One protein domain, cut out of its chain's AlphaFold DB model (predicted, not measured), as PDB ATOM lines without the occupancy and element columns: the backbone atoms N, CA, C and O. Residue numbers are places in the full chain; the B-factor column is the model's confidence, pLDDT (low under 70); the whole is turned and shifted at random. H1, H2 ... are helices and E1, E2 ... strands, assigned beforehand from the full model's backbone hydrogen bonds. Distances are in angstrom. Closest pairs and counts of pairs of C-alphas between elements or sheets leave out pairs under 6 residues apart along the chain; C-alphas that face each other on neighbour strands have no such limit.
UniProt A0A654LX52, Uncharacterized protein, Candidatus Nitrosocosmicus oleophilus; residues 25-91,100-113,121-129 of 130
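AT A GLANCE: This is residues 25 to 91, 100 to 113 and 121 to 129 of the 130 residues of an uncharacterized protein of Candidatus Nitrosocosmicus oleophilus (UniProt A0A654LX52). One strongly twisted sheet of six strands curls round a single helix, H1, which covers one face of it in two layers, helix over sheet; the other face bears no named helix. The longest strand, E1, lies near the middle of the whole beside E5, while the short E6 makes one edge and E3 the other. The printed part has 90 residues, with six named strands and one named helix in the order E1, E2, H1, E3, E4, E5, E6, of the mixed class, helices and strands. Across the sheet the order is E3, E4, E5, E1, E2, E6, mixed, with E2 and E6 parallel. The whole is compact, with a radius of gyration of the C-alphas of 13.3 A, yet elongated in outline, spanning 46 by 28 by 24 A.

HOW THE PARTS SIT: Start with E1, residues 27 to 35, and E2, residues 48 to 52: they form an antiparallel hairpin, with N 29 and O 50 2.8 A apart. E1 is also the antiparallel neighbour of E5, residues 102 to 109, where you find N 32 and O 105 2.8 A apart. Look next at H1, residues 55 to 66, which is on the sheet; its closest C-alphas to E2 are those of Val 58 and Ala 52, 6.5 A apart. In H1 every O i to N i+4 pair is within hydrogen-bond range. E3, residues 73 to 77, and E4, residues 81 to 86, form another antiparallel hairpin, with N 74 and O 85 2.8 A apart. E4 and E5 are antiparallel, with N 82 and O 106 2.8 A apart. E6, residues 126 to 128, is parallel to E2, with N 51 and O 127 2.8 A apart. The edge strands E3 and E6 are apart.

IN THESE COORDINATES: Find C-alpha 27 at (99.986, 131.681, 143.477); from there E1 runs 26.1 A to C-alpha 35. E2 covers 12.5 A, and H1 runs 16.1 A from C-alpha 55 at (102.372, 126.339, 150.584). E3 covers 12.7 A, E4 17.3 A and E5 21.9 A. E6, 6.2 A long, ends at C-alpha 128, at (90.056, 129.487, 145.781).

THE WHOLE: The two C-alphas farthest apart are those of Asn 91 and Pro 113, 46.1 A. Residues 92 to 99 are not printed, with 14.7 A between C-alphas 91 and 100; residues 114 to 120 are not printed, with 15.8 A between C-alphas 113 and 121. Of the links that are printed whole, E1 to E2, residues 36 to 47, is long. The mean pLDDT of the printed part is 72.3, and 29 residues are under 70, among them residues 35 to 44 and 121 to 126.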
ATOM      1  N   SER A  25     101.181 137.700 147.123       61.66
ATOM      2  CA  SER A  25     101.080 137.158 145.775       61.66
ATOM      3  C   SER A  25     100.152 135.961 145.849       61.66
ATOM      4  O   SER A  25     100.306 135.096 146.707       61.66
ATOM      5  N   ILE A  26      99.132 135.978 145.004       71.44
ATOM      6  CA  ILE A  26      98.284 134.818 144.799       71.44
ATOM      7  C   ILE A  26      99.040 133.923 143.829       71.44
ATOM      8  O   ILE A  26      99.316 134.345 142.705       71.44
ATOM      9  N   ASP A  27      99.337 132.710 144.272       80.62
ATOM     10  CA  ASP A  27      99.986 131.681 143.477       80.62
ATOM     11  C   ASP A  27      98.980 130.585 143.102       80.62
ATOM     12  O   ASP A  27      97.969 130.371 143.785       80.62
ATOM     13  N   TYR A  28      99.254 129.894 141.994       83.19
ATOM     14  CA  TYR A  28      98.467 128.753 141.541       83.19
ATOM     15  C   TYR A  28      99.262 127.468 141.718       83.19
ATOM     16  O   TYR A  28     100.419 127.363 141.314       83.19
ATOM     17  N   PHE A  29      98.609 126.476 142.299       84.62
ATOM     18  CA  PHE A  29      99.174 125.178 142.605       84.62
ATOM     19  C   PHE A  29      98.394 124.106 141.863       84.62
ATOM     20  O   PHE A  29      97.168 124.147 141.814       84.62
ATOM     21  N   GLU A  30      99.096 123.141 141.291       86.25
ATOM     22  CA  GLU A  30      98.492 122.002 140.610       86.25
ATOM     23  C   GLU A  30      98.765 120.733 141.407       86.25
ATOM     24  O   GLU A  30      99.915 120.437 141.728       86.25
ATOM     25  N   VAL A  31      97.703 120.005 141.751       85.62
ATOM     26  CA  VAL A  31      97.764 118.762 142.523       85.62
ATOM     27  C   VAL A  31      97.646 117.584 141.569       85.62
ATOM     28  O   VAL A  31      96.761 117.555 140.716       85.62
ATOM     29  N   PHE A  32      98.521 116.603 141.740       84.62
ATOM     30  CA  PHE A  32      98.559 115.360 140.984       84.62
ATOM     31  C   PHE A  32      98.523 114.197 141.962       84.62
ATOM     32  O   PHE A  32      99.299 114.164 142.917       84.62
ATOM     33  N   GLU A  33      97.631 113.247 141.719       83.12
ATOM     34  CA  GLU A  33      97.626 111.973 142.428       83.12
ATOM     35  C   GLU A  33      98.657 111.038 141.794       83.12
ATOM     36  O   GLU A  33      98.734 110.926 140.569       83.12
ATOM     37  N   TYR A  34      99.453 110.365 142.619       74.44
ATOM     38  CA  TYR A  34     100.297 109.261 142.187       74.44
ATOM     39  C   TYR A  34     100.057 108.051 143.091       74.44
ATOM     40  O   TYR A  34      99.962 108.178 144.313       74.44
ATOM     41  N   ASN A  35      99.951 106.872 142.477       68.12
ATOM     42  CA  ASN A  35      99.880 105.597 143.179       68.12
ATOM     43  C   ASN A  35     101.118 104.764 142.818       68.12
ATOM     44  O   ASN A  35     101.445 104.600 141.640       68.12
ATOM     45  N   ASP A  36     101.807 104.260 143.840       56.81
ATOM     46  CA  ASP A  36     103.079 103.521 143.743       56.81
ATOM     47  C   ASP A  36     102.934 102.216 142.918       56.81
ATOM     48  O   ASP A  36     103.913 101.680 142.400       56.81
ATOM     49  N   GLU A  37     101.704 101.709 142.754       50.31
ATOM     50  CA  GLU A  37     101.404 100.473 142.014       50.31
ATOM     51  C   GLU A  37     101.361 100.646 140.485       50.31
ATOM     52  O   GLU A  37     101.433  99.665 139.741       50.31
ATOM     53  N   THR A  38     101.302 101.881 139.981       46.56
ATOM     54  CA  THR A  38     101.225 102.162 138.543       46.56
ATOM     55  C   THR A  38     102.353 103.096 138.126       46.56
ATOM     56  O   THR A  38     102.188 104.307 138.039       46.56
ATOM     57  N   ILE A  39     103.499 102.511 137.763       46.81
ATOM     58  CA  ILE A  39     104.647 103.192 137.117       46.81
ATOM     59  C   ILE A  39     104.253 103.822 135.760       46.81
ATOM     60  O   ILE A  39     105.036 104.495 135.093       46.81
ATOM     61  N   VAL A  40     103.015 103.622 135.318       45.62
ATOM     62  CA  VAL A  40     102.521 104.047 134.022       45.62
ATOM     63  C   VAL A  40     101.396 105.038 134.275       45.62
ATOM     64  O   VAL A  40     100.382 104.683 134.864       45.62
ATOM     65  N   THR A  41     101.598 106.271 133.816       45.56
ATOM     66  CA  THR A  41     100.688 107.424 133.905       45.56
ATOM     67  C   THR A  41     100.519 108.038 135.297       45.56
ATOM     68  O   THR A  41      99.480 107.888 135.926       45.56
ATOM     69  N   GLU A  42     101.474 108.898 135.693       51.72
ATOM     70  CA  GLU A  42     101.069 110.177 136.307       51.72
ATOM     71  C   GLU A  42      99.903 110.700 135.453       51.72
ATOM     72  O   GLU A  42     100.040 110.790 134.221       51.72
ATOM     73  N   SER A  43      98.729 110.935 136.050       53.22
ATOM     74  CA  SER A  43      97.615 111.511 135.304       53.22
ATOM     75  C   SER A  43      98.143 112.789 134.659       53.22
ATOM     76  O   SER A  43      98.582 113.709 135.344       53.22
ATOM     77  N   ARG A  44      98.180 112.841 133.322       62.81
ATOM     78  CA  ARG A  44      98.741 113.999 132.599       62.81
ATOM     79  C   ARG A  44      98.017 115.303 132.937       62.81
ATOM     80  O   ARG A  44      98.513 116.378 132.615       62.81
ATOM     81  N   GLU A  45      96.846 115.194 133.551       72.50
ATOM     82  CA  GLU A  45      96.038 116.309 133.995       72.50
ATOM     83  C   GLU A  45      96.057 116.399 135.526       72.50
ATOM     84  O   GLU A  45      95.964 115.368 136.204       72.50
ATOM     85  N   PRO A  46      96.184 117.619 136.071       77.56
ATOM     86  CA  PRO A  46      96.070 117.841 137.501       77.56
ATOM     87  C   PRO A  46      94.654 117.500 137.958       77.56
ATOM     88  O   PRO A  46      93.675 117.906 137.328       77.56
ATOM     89  N   ILE A  47      94.548 116.799 139.083       83.75
ATOM     90  CA  ILE A  47      93.254 116.482 139.698       83.75
ATOM     91  C   ILE A  47      92.599 117.736 140.281       83.75
ATOM     92  O   ILE A  47      91.378 117.808 140.412       83.75
ATOM     93  N   GLU A  48      93.415 118.730 140.640       81.88
ATOM     94  CA  GLU A  48      92.942 119.979 141.209       81.88
ATOM     95  C   GLU A  48      93.919 121.123 140.962       81.88
ATOM     96  O   GLU A  48      95.138 120.945 140.898       81.88
ATOM     97  N   ARG A  49      93.356 122.326 140.840       85.62
ATOM     98  CA  ARG A  49      94.102 123.577 140.762       85.62
ATOM     99  C   ARG A  49      93.695 124.458 141.923       85.62
ATOM    100  O   ARG A  49      92.524 124.802 142.044       85.62
ATOM    101  N   ILE A  50      94.647 124.829 142.762       84.19
ATOM    102  CA  ILE A  50      94.409 125.573 143.995       84.19
ATOM    103  C   ILE A  50      95.016 126.959 143.850       84.19
ATOM    104  O   ILE A  50      96.175 127.105 143.472       84.19
ATOM    105  N   LYS A  51      94.235 127.980 144.170       83.06
ATOM    106  CA  LYS A  51      94.677 129.366 144.250       83.06
ATOM    107  C   LYS A  51      94.882 129.712 145.724       83.06
ATOM    108  O   LYS A  51      93.924 129.690 146.493       83.06
ATOM    109  N   ALA A  52      96.123 129.992 146.121       79.25
ATOM    110  CA  ALA A  52      96.492 130.179 147.525       79.25
ATOM    111  C   ALA A  52      97.637 131.184 147.710       79.25
ATOM    112  O   ALA A  52      98.353 131.514 146.768       79.25
ATOM    113  N   TYR A  53      97.821 131.656 148.946       77.12
ATOM    114  CA  TYR A  53      98.902 132.584 149.296       77.12
ATOM    115  C   TYR A  53     100.168 131.890 149.798       77.12
ATOM    116  O   TYR A  53     101.245 132.483 149.767       77.12
ATOM    117  N   THR A  54     100.049 130.674 150.336       80.19
ATOM    118  CA  THR A  54     101.186 129.953 150.911       80.19
ATOM    119  C   THR A  54     101.106 128.456 150.639       80.19
ATOM    120  O   THR A  54     100.022 127.878 150.574       80.19
ATOM    121  N   TRP A  55     102.271 127.802 150.584       80.56
ATOM    122  CA  TRP A  55     102.372 126.339 150.584       80.56
ATOM    123  C   TRP A  55     101.601 125.706 151.746       80.56
ATOM    124  O   TRP A  55     100.978 124.670 151.570       80.56
ATOM    125  N   ASN A  56     101.598 126.336 152.923       82.56
ATOM    126  CA  ASN A  56     100.888 125.823 154.092       82.56
ATOM    127  C   ASN A  56      99.372 125.737 153.863       82.56
ATOM    128  O   ASN A  56      98.758 124.752 154.263       82.56
ATOM    129  N   ASP A  57      98.775 126.732 153.207       81.25
ATOM    130  CA  ASP A  57      97.334 126.731 152.916       81.25
ATOM    131  C   ASP A  57      96.980 125.571 151.979       81.25
ATOM    132  O   ASP A  57      96.048 124.810 152.237       81.25
ATOM    133  N   VAL A  58      97.797 125.374 150.942       84.19
ATOM    134  CA  VAL A  58      97.628 124.298 149.958       84.19
ATOM    135  C   VAL A  58      97.821 122.927 150.597       84.19
ATOM    136  O   VAL A  58      97.009 122.030 150.392       84.19
ATOM    137  N   LEU A  59      98.869 122.759 151.406       85.19
ATOM    138  CA  LEU A  59      99.160 121.501 152.093       85.19
ATOM    139  C   LEU A  59      98.047 121.133 153.080       85.19
ATOM    140  O   LEU A  59      97.652 119.971 153.137       85.19
ATOM    141  N   ASN A  60      97.507 122.105 153.820       84.62
ATOM    142  CA  ASN A  60      96.381 121.868 154.726       84.62
ATOM    143  C   ASN A  60      95.105 121.514 153.963       84.62
ATOM    144  O   ASN A  60      94.386 120.606 154.370       84.62
ATOM    145  N   PHE A  61      94.842 122.188 152.844       86.69
ATOM    146  CA  PHE A  61      93.710 121.857 151.991       86.69
ATOM    147  C   PHE A  61      93.817 120.426 151.448       86.69
ATOM    148  O   PHE A  61      92.887 119.640 151.616       86.69
ATOM    149  N   VAL A  62      94.962 120.060 150.863       85.50
ATOM    150  CA  VAL A  62      95.183 118.712 150.316       85.50
ATOM    151  C   VAL A  62      95.104 117.664 151.425       85.50
ATOM    152  O   VAL A  62      94.431 116.650 151.254       85.50
ATOM    153  N   ARG A  63      95.700 117.932 152.594       85.31
ATOM    154  CA  ARG A  63      95.591 117.070 153.777       85.31
ATOM    155  C   ARG A  63      94.136 116.821 154.172       85.31
ATOM    156  O   ARG A  63      93.741 115.673 154.298       85.31
ATOM    157  N   ASN A  64      93.356 117.881 154.359       86.00
ATOM    158  CA  ASN A  64      91.989 117.772 154.872       86.00
ATOM    159  C   ASN A  64      91.018 117.183 153.846       86.00
ATOM    160  O   ASN A  64      90.007 116.597 154.219       86.00
ATOM    161  N   LYS A  65      91.296 117.377 152.554       85.56
ATOM    162  CA  LYS A  65      90.429 116.907 151.476       85.56
ATOM    163  C   LYS A  65      90.683 115.451 151.105       85.56
ATOM    164  O   LYS A  65      89.729 114.730 150.830       85.56
ATOM    165  N   TYR A  66      91.948 115.037 151.065       84.25
ATOM    166  CA  TYR A  66      92.343 113.748 150.498       84.25
ATOM    167  C   TYR A  66      92.833 112.728 151.529       84.25
ATOM    168  O   TYR A  66      93.046 111.566 151.188       84.25
ATOM    169  N   PHE A  67      93.000 113.123 152.792       82.38
ATOM    170  CA  PHE A  67      93.431 112.225 153.857       82.38
ATOM    171  C   PHE A  67      92.487 112.290 155.055       82.38
ATOM    172  O   PHE A  67      91.887 113.320 155.351       82.38
ATOM    173  N   GLU A  68      92.380 111.176 155.778       78.94
ATOM    174  CA  GLU A  68      91.638 111.131 157.037       78.94
ATOM    175  C   GLU A  68      92.386 111.921 158.121       78.94
ATOM    176  O   GLU A  68      93.622 111.905 158.150       78.94
ATOM    177  N   GLU A  69      91.659 112.559 159.045       70.12
ATOM    178  CA  GLU A  69      92.210 113.476 160.064       70.12
ATOM    179  C   GLU A  69      93.372 112.879 160.884       70.12
ATOM    180  O   GLU A  69      94.312 113.594 161.245       70.12
ATOM    181  N   ASN A  70      93.351 111.563 161.112       69.12
ATOM    182  CA  ASN A  70      94.345 110.831 161.905       69.12
ATOM    183  C   ASN A  70      95.399 110.096 161.063       69.12
ATOM    184  O   ASN A  70      96.144 109.270 161.589       69.12
ATOM    185  N   SER A  71      95.473 110.372 159.760       73.25
ATOM    186  CA  SER A  71      96.484 109.763 158.897       73.25
ATOM    187  C   SER A  71      97.875 110.257 159.283       73.25
ATOM    188  O   SER A  71      98.129 111.464 159.343       73.25
ATOM    189  N   GLU A  72      98.809 109.334 159.498       77.25
ATOM    190  CA  GLU A  72     100.219 109.694 159.574       77.25
ATOM    191  C   GLU A  72     100.735 110.015 158.172       77.25
ATOM    192  O   GLU A  72     100.831 109.133 157.318       77.25
ATOM    193  N   LEU A  73     101.071 111.281 157.932       80.62
ATOM    194  CA  LEU A  73     101.521 111.760 156.627       80.62
ATOM    195  C   LEU A  73     103.016 112.070 156.640       80.62
ATOM    196  O   LEU A  73     103.549 112.606 157.614       80.62
ATOM    197  N   ASN A  74     103.683 111.743 155.541       79.56
ATOM    198  CA  ASN A  74     104.992 112.268 155.201       79.56
ATOM    199  C   ASN A  74     104.782 113.479 154.287       79.56
ATOM    200  O   ASN A  74     104.216 113.353 153.203       79.56
ATOM    201  N   ILE A  75     105.185 114.655 154.762       81.81
ATOM    202  CA  ILE A  75     105.044 115.918 154.036       81.81
ATOM    203  C   ILE A  75     106.437 116.478 153.816       81.81
ATOM    204  O   ILE A  75     107.158 116.735 154.781       81.81
ATOM    205  N   ASN A  76     106.792 116.713 152.559       79.81
ATOM    206  CA  ASN A  76     108.016 117.412 152.207       79.81
ATOM    207  C   ASN A  76     107.696 118.562 151.253       79.81
ATOM    208  O   ASN A  76     106.915 118.411 150.313       79.81
ATOM    209  N   CYS A  77     108.295 119.716 151.520       78.06
ATOM    210  CA  CYS A  77     108.094 120.938 150.762       78.06
ATOM    211  C   CYS A  77     109.437 121.370 150.183       78.06
ATOM    212  O   CYS A  77     110.328 121.798 150.916       78.06
ATOM    213  N   GLU A  78     109.553 121.286 148.866       77.50
ATOM    214  CA  GLU A  78     110.673 121.814 148.104       77.50
ATOM    215  C   GLU A  78     110.321 123.204 147.557       77.50
ATOM    216  O   GLU A  78     109.228 123.739 147.758       77.50
ATOM    217  N   LYS A  79     111.279 123.836 146.878       70.12
ATOM    218  CA  LYS A  79     111.112 125.204 146.369       70.12
ATOM    219  C   LYS A  79     110.015 125.325 145.304       70.12
ATOM    220  O   LYS A  79     109.292 126.319 145.292       70.12
ATOM    221  N   ASP A  80     109.926 124.348 144.403       72.38
ATOM    222  CA  ASP A  80     109.044 124.387 143.228       72.38
ATOM    223  C   ASP A  80     107.946 123.302 143.260       72.38
ATOM    224  O   ASP A  80     107.017 123.332 142.452       72.38
ATOM    225  N   PHE A  81     108.011 122.368 144.214       80.94
ATOM    226  CA  PHE A  81     107.013 121.318 144.406       80.94
ATOM    227  C   PHE A  81     106.914 120.899 145.878       80.94
ATOM    228  O   PHE A  81     107.822 121.138 146.666       80.94
ATOM    229  N   ALA A  82     105.834 120.226 146.246       83.12
ATOM    230  CA  ALA A  82     105.683 119.547 147.523       83.12
ATOM    231  C   ALA A  82     105.040 118.179 147.304       83.12
ATOM    232  O   ALA A  82     104.381 117.953 146.289       83.12
ATOM    233  N   TYR A  83     105.210 117.263 148.248       83.50
ATOM    234  CA  TYR A  83     104.464 116.011 148.252       83.50
ATOM    235  C   TYR A  83     103.912 115.700 149.638       83.50
ATOM    236  O   TYR A  83     104.512 116.040 150.661       83.50
ATOM    237  N   ILE A  84     102.741 115.071 149.637       85.12
ATOM    238  CA  ILE A  84     102.063 114.526 150.807       85.12
ATOM    239  C   ILE A  84     101.743 113.071 150.492       85.12
ATOM    240  O   ILE A  84     101.025 112.788 149.539       85.12
ATOM    241  N   GLU A  85     102.231 112.149 151.308       84.31
ATOM    242  CA  GLU A  85     101.969 110.715 151.160       84.31
ATOM    243  C   GLU A  85     101.649 110.081 152.518       84.31
ATOM    244  O   GLU A  85     102.095 110.567 153.562       84.31
ATOM    245  N   LYS A  86     100.876 108.989 152.530       80.06
ATOM    246  CA  LYS A  86     100.669 108.207 153.759       80.06
ATOM    247  C   LYS A  86     101.991 107.562 154.173       80.06
ATOM    248  O   LYS A  86     102.670 106.951 153.348       80.06
ATOM    249  N   LYS A  87     102.349 107.637 155.458       71.88
ATOM    250  CA  LYS A  87     103.472 106.852 155.978       71.88
ATOM    251  C   LYS A  87     103.147 105.372 155.818       71.88
ATOM    252  O   LYS A  87     102.134 104.893 156.324       71.88
ATOM    253  N   ALA A  88     104.029 104.640 155.146       61.47
ATOM    254  CA  ALA A  88     103.948 103.192 155.127       61.47
ATOM    255  C   ALA A  88     104.138 102.678 156.562       61.47
ATOM    256  O   ALA A  88     105.214 102.831 157.145       61.47
ATOM    257  N   LEU A  89     103.092 102.081 157.139       54.97
ATOM    258  CA  LEU A  89     103.209 101.318 158.378       54.97
ATOM    259  C   LEU A  89     104.239 100.209 158.136       54.97
ATOM    260  O   LEU A  89     103.989  99.284 157.366       54.97
ATOM    261  N   GLN A  90     105.397 100.289 158.794       45.19
ATOM    262  CA  GLN A  90     106.400  99.220 158.808       45.19
ATOM    263  C   GLN A  90     105.935  98.018 159.653       45.19
ATOM    264  O   GLN A  90     106.687  97.503 160.475       45.19
ATOM    265  N   ASN A  91     104.701  97.543 159.469       40.44
ATOM    266  CA  ASN A  91     104.276  96.282 160.058       40.44
ATOM    267  C   ASN A  91     104.545  95.146 159.075       40.44
ATOM    268  O   ASN A  91     103.741  94.797 158.214       40.44
ATOM    269  N   ASP A 100      96.913 101.077 149.878       50.41
ATOM    270  CA  ASP A 100      96.723 102.238 149.006       50.41
ATOM    271  C   ASP A 100      97.756 103.306 149.385       50.41
ATOM    272  O   ASP A 100      97.554 104.137 150.280       50.41
ATOM    273  N   LYS A 101      98.914 103.253 148.727       57.38
ATOM    274  CA  LYS A 101      99.965 104.262 148.792       57.38
ATOM    275  C   LYS A 101      99.587 105.399 147.850       57.38
ATOM    276  O   LYS A 101     100.306 105.716 146.907       57.38
ATOM    277  N   SER A 102      98.430 105.995 148.107       69.25
ATOM    278  CA  SER A 102      97.999 107.203 147.422       69.25
ATOM    279  C   SER A 102      98.800 108.372 147.989       69.25
ATOM    280  O   SER A 102      98.705 108.697 149.179       69.25
ATOM    281  N   GLY A 103      99.643 108.959 147.145       80.25
ATOM    282  CA  GLY A 103     100.366 110.192 147.415       80.25
ATOM    283  C   GLY A 103      99.883 111.302 146.491       80.25
ATOM    284  O   GLY A 103      99.396 111.055 145.389       80.25
ATOM    285  N   TYR A 104     100.033 112.546 146.932       84.88
ATOM    286  CA  TYR A 104      99.747 113.720 146.120       84.88
ATOM    287  C   TYR A 104     101.010 114.550 145.973       84.88
ATOM    288  O   TYR A 104     101.661 114.899 146.960       84.88
ATOM    289  N   ARG A 105     101.349 114.886 144.730       85.56
ATOM    290  CA  ARG A 105     102.409 115.833 144.401       85.56
ATOM    291  C   ARG A 105     101.778 117.144 143.965       85.56
ATOM    292  O   ARG A 105     100.854 117.168 143.160       85.56
ATOM    293  N   ILE A 106     102.277 118.236 144.510       87.75
ATOM    294  CA  ILE A 106     101.760 119.580 144.313       87.75
ATOM    295  C   ILE A 106     102.866 120.392 143.651       87.75
ATOM    296  O   ILE A 106     103.978 120.445 144.170       87.75
ATOM    297  N   PHE A 107     102.578 121.042 142.533       85.81
ATOM    298  CA  PHE A 107     103.533 121.893 141.829       85.81
ATOM    299  C   PHE A 107     103.094 123.345 141.876       85.81
ATOM    300  O   PHE A 107     101.915 123.648 141.699       85.81
ATOM    301  N   LEU A 108     104.055 124.247 142.074       82.94
ATOM    302  CA  LEU A 108     103.824 125.675 141.897       82.94
ATOM    303  C   LEU A 108     103.810 125.984 140.397       82.94
ATOM    304  O   LEU A 108     104.848 125.925 139.738       82.94
ATOM    305  N   ASN A 109     102.645 126.335 139.858       78.31
ATOM    306  CA  ASN A 109     102.509 126.691 138.456       78.31
ATOM    307  C   ASN A 109     102.610 128.216 138.286       78.31
ATOM    308  O   ASN A 109     101.696 128.969 138.621       78.31
ATOM    309  N   LYS A 110     103.751 128.660 137.748       69.19
ATOM    310  CA  LYS A 110     104.058 130.078 137.483       69.19
ATOM    311  C   LYS A 110     103.510 130.571 136.138       69.19
ATOM    312  O   LYS A 110     103.528 131.773 135.891       69.19
ATOM    313  N   ASP A 111     103.019 129.662 135.296       61.66
ATOM    314  CA  ASP A 111     102.553 129.941 133.935       61.66
ATOM    315  C   ASP A 111     101.029 130.130 133.848       61.66
ATOM    316  O   ASP A 111     100.502 130.436 132.776       61.66
ATOM    317  N   ILE A 112     100.292 129.975 134.955       59.69
ATOM    318  CA  ILE A 112      98.856 130.277 134.990       59.69
ATOM    319  C   ILE A 112      98.675 131.801 135.070       59.69
ATOM    320  O   ILE A 112      99.095 132.418 136.055       59.69
ATOM    321  N   PRO A 113      98.024 132.436 134.074       51.22
ATOM    322  CA  PRO A 113      97.737 133.859 134.133       51.22
ATOM    323  C   PRO A 113      96.877 134.157 135.361       51.22
ATOM    324  O   PRO A 113      95.827 133.549 135.554       51.22
ATOM    325  N   ARG A 121      85.492 125.706 131.255       38.25
ATOM    326  CA  ARG A 121      85.586 124.406 130.564       38.25
ATOM    327  C   ARG A 121      85.370 123.286 131.593       38.25
ATOM    328  O   ARG A 121      85.867 123.418 132.715       38.25
ATOM    329  N   PRO A 122      84.669 122.193 131.244       39.31
ATOM    330  CA  PRO A 122      84.458 121.086 132.171       39.31
ATOM    331  C   PRO A 122      85.810 120.416 132.459       39.31
ATOM    332  O   PRO A 122      86.537 120.094 131.523       39.31
ATOM    333  N   GLY A 123      86.164 120.286 133.742       41.97
ATOM    334  CA  GLY A 123      87.447 119.737 134.216       41.97
ATOM    335  C   GLY A 123      88.454 120.760 134.772       41.97
ATOM    336  O   GLY A 123      89.512 120.371 135.242       41.97
ATOM    337  N   LYS A 124      88.149 122.068 134.753       50.38
ATOM    338  CA  LYS A 124      89.057 123.150 135.200       50.38
ATOM    339  C   LYS A 124      88.477 124.002 136.339       50.38
ATOM    340  O   LYS A 124      88.428 125.225 136.231       50.38
ATOM    341  N   LEU A 125      88.002 123.386 137.419       60.84
ATOM    342  CA  LEU A 125      87.648 124.151 138.620       60.84
ATOM    343  C   LEU A 125      88.933 124.589 139.330       60.84
ATOM    344  O   LEU A 125      89.768 123.756 139.673       60.84
ATOM    345  N   ILE A 126      89.100 125.901 139.500       68.69
ATOM    346  CA  ILE A 126      90.117 126.450 140.395       68.69
ATOM    347  C   ILE A 126      89.478 126.615 141.760       68.69
ATOM    348  O   ILE A 126      88.513 127.366 141.906       68.69
ATOM    349  N   THR A 127      90.037 125.933 142.747       76.12
ATOM    350  CA  THR A 127      89.632 126.069 144.137       76.12
ATOM    351  C   THR A 127      90.338 127.279 144.732       76.12
ATOM    352  O   THR A 127      91.564 127.307 144.835       76.12
ATOM    353  N   ASP A 128      89.561 128.298 145.091       75.50
ATOM    354  CA  ASP A 128      90.056 129.487 145.781       75.50
ATOM    355  C   ASP A 128      89.970 129.268 147.295       75.50
ATOM    356  O   ASP A 128      88.878 129.086 147.832       75.50
ATOM    357  N   ILE A 129      91.126 129.237 147.963       71.44
ATOM    358  CA  ILE A 129      91.233 129.039 149.419       71.44
ATOM    359  C   ILE A 129      91.771 130.290 150.133       71.44
ATOM    360  O   ILE A 129      92.307 130.183 151.237       71.44
TER     361      ILE A 129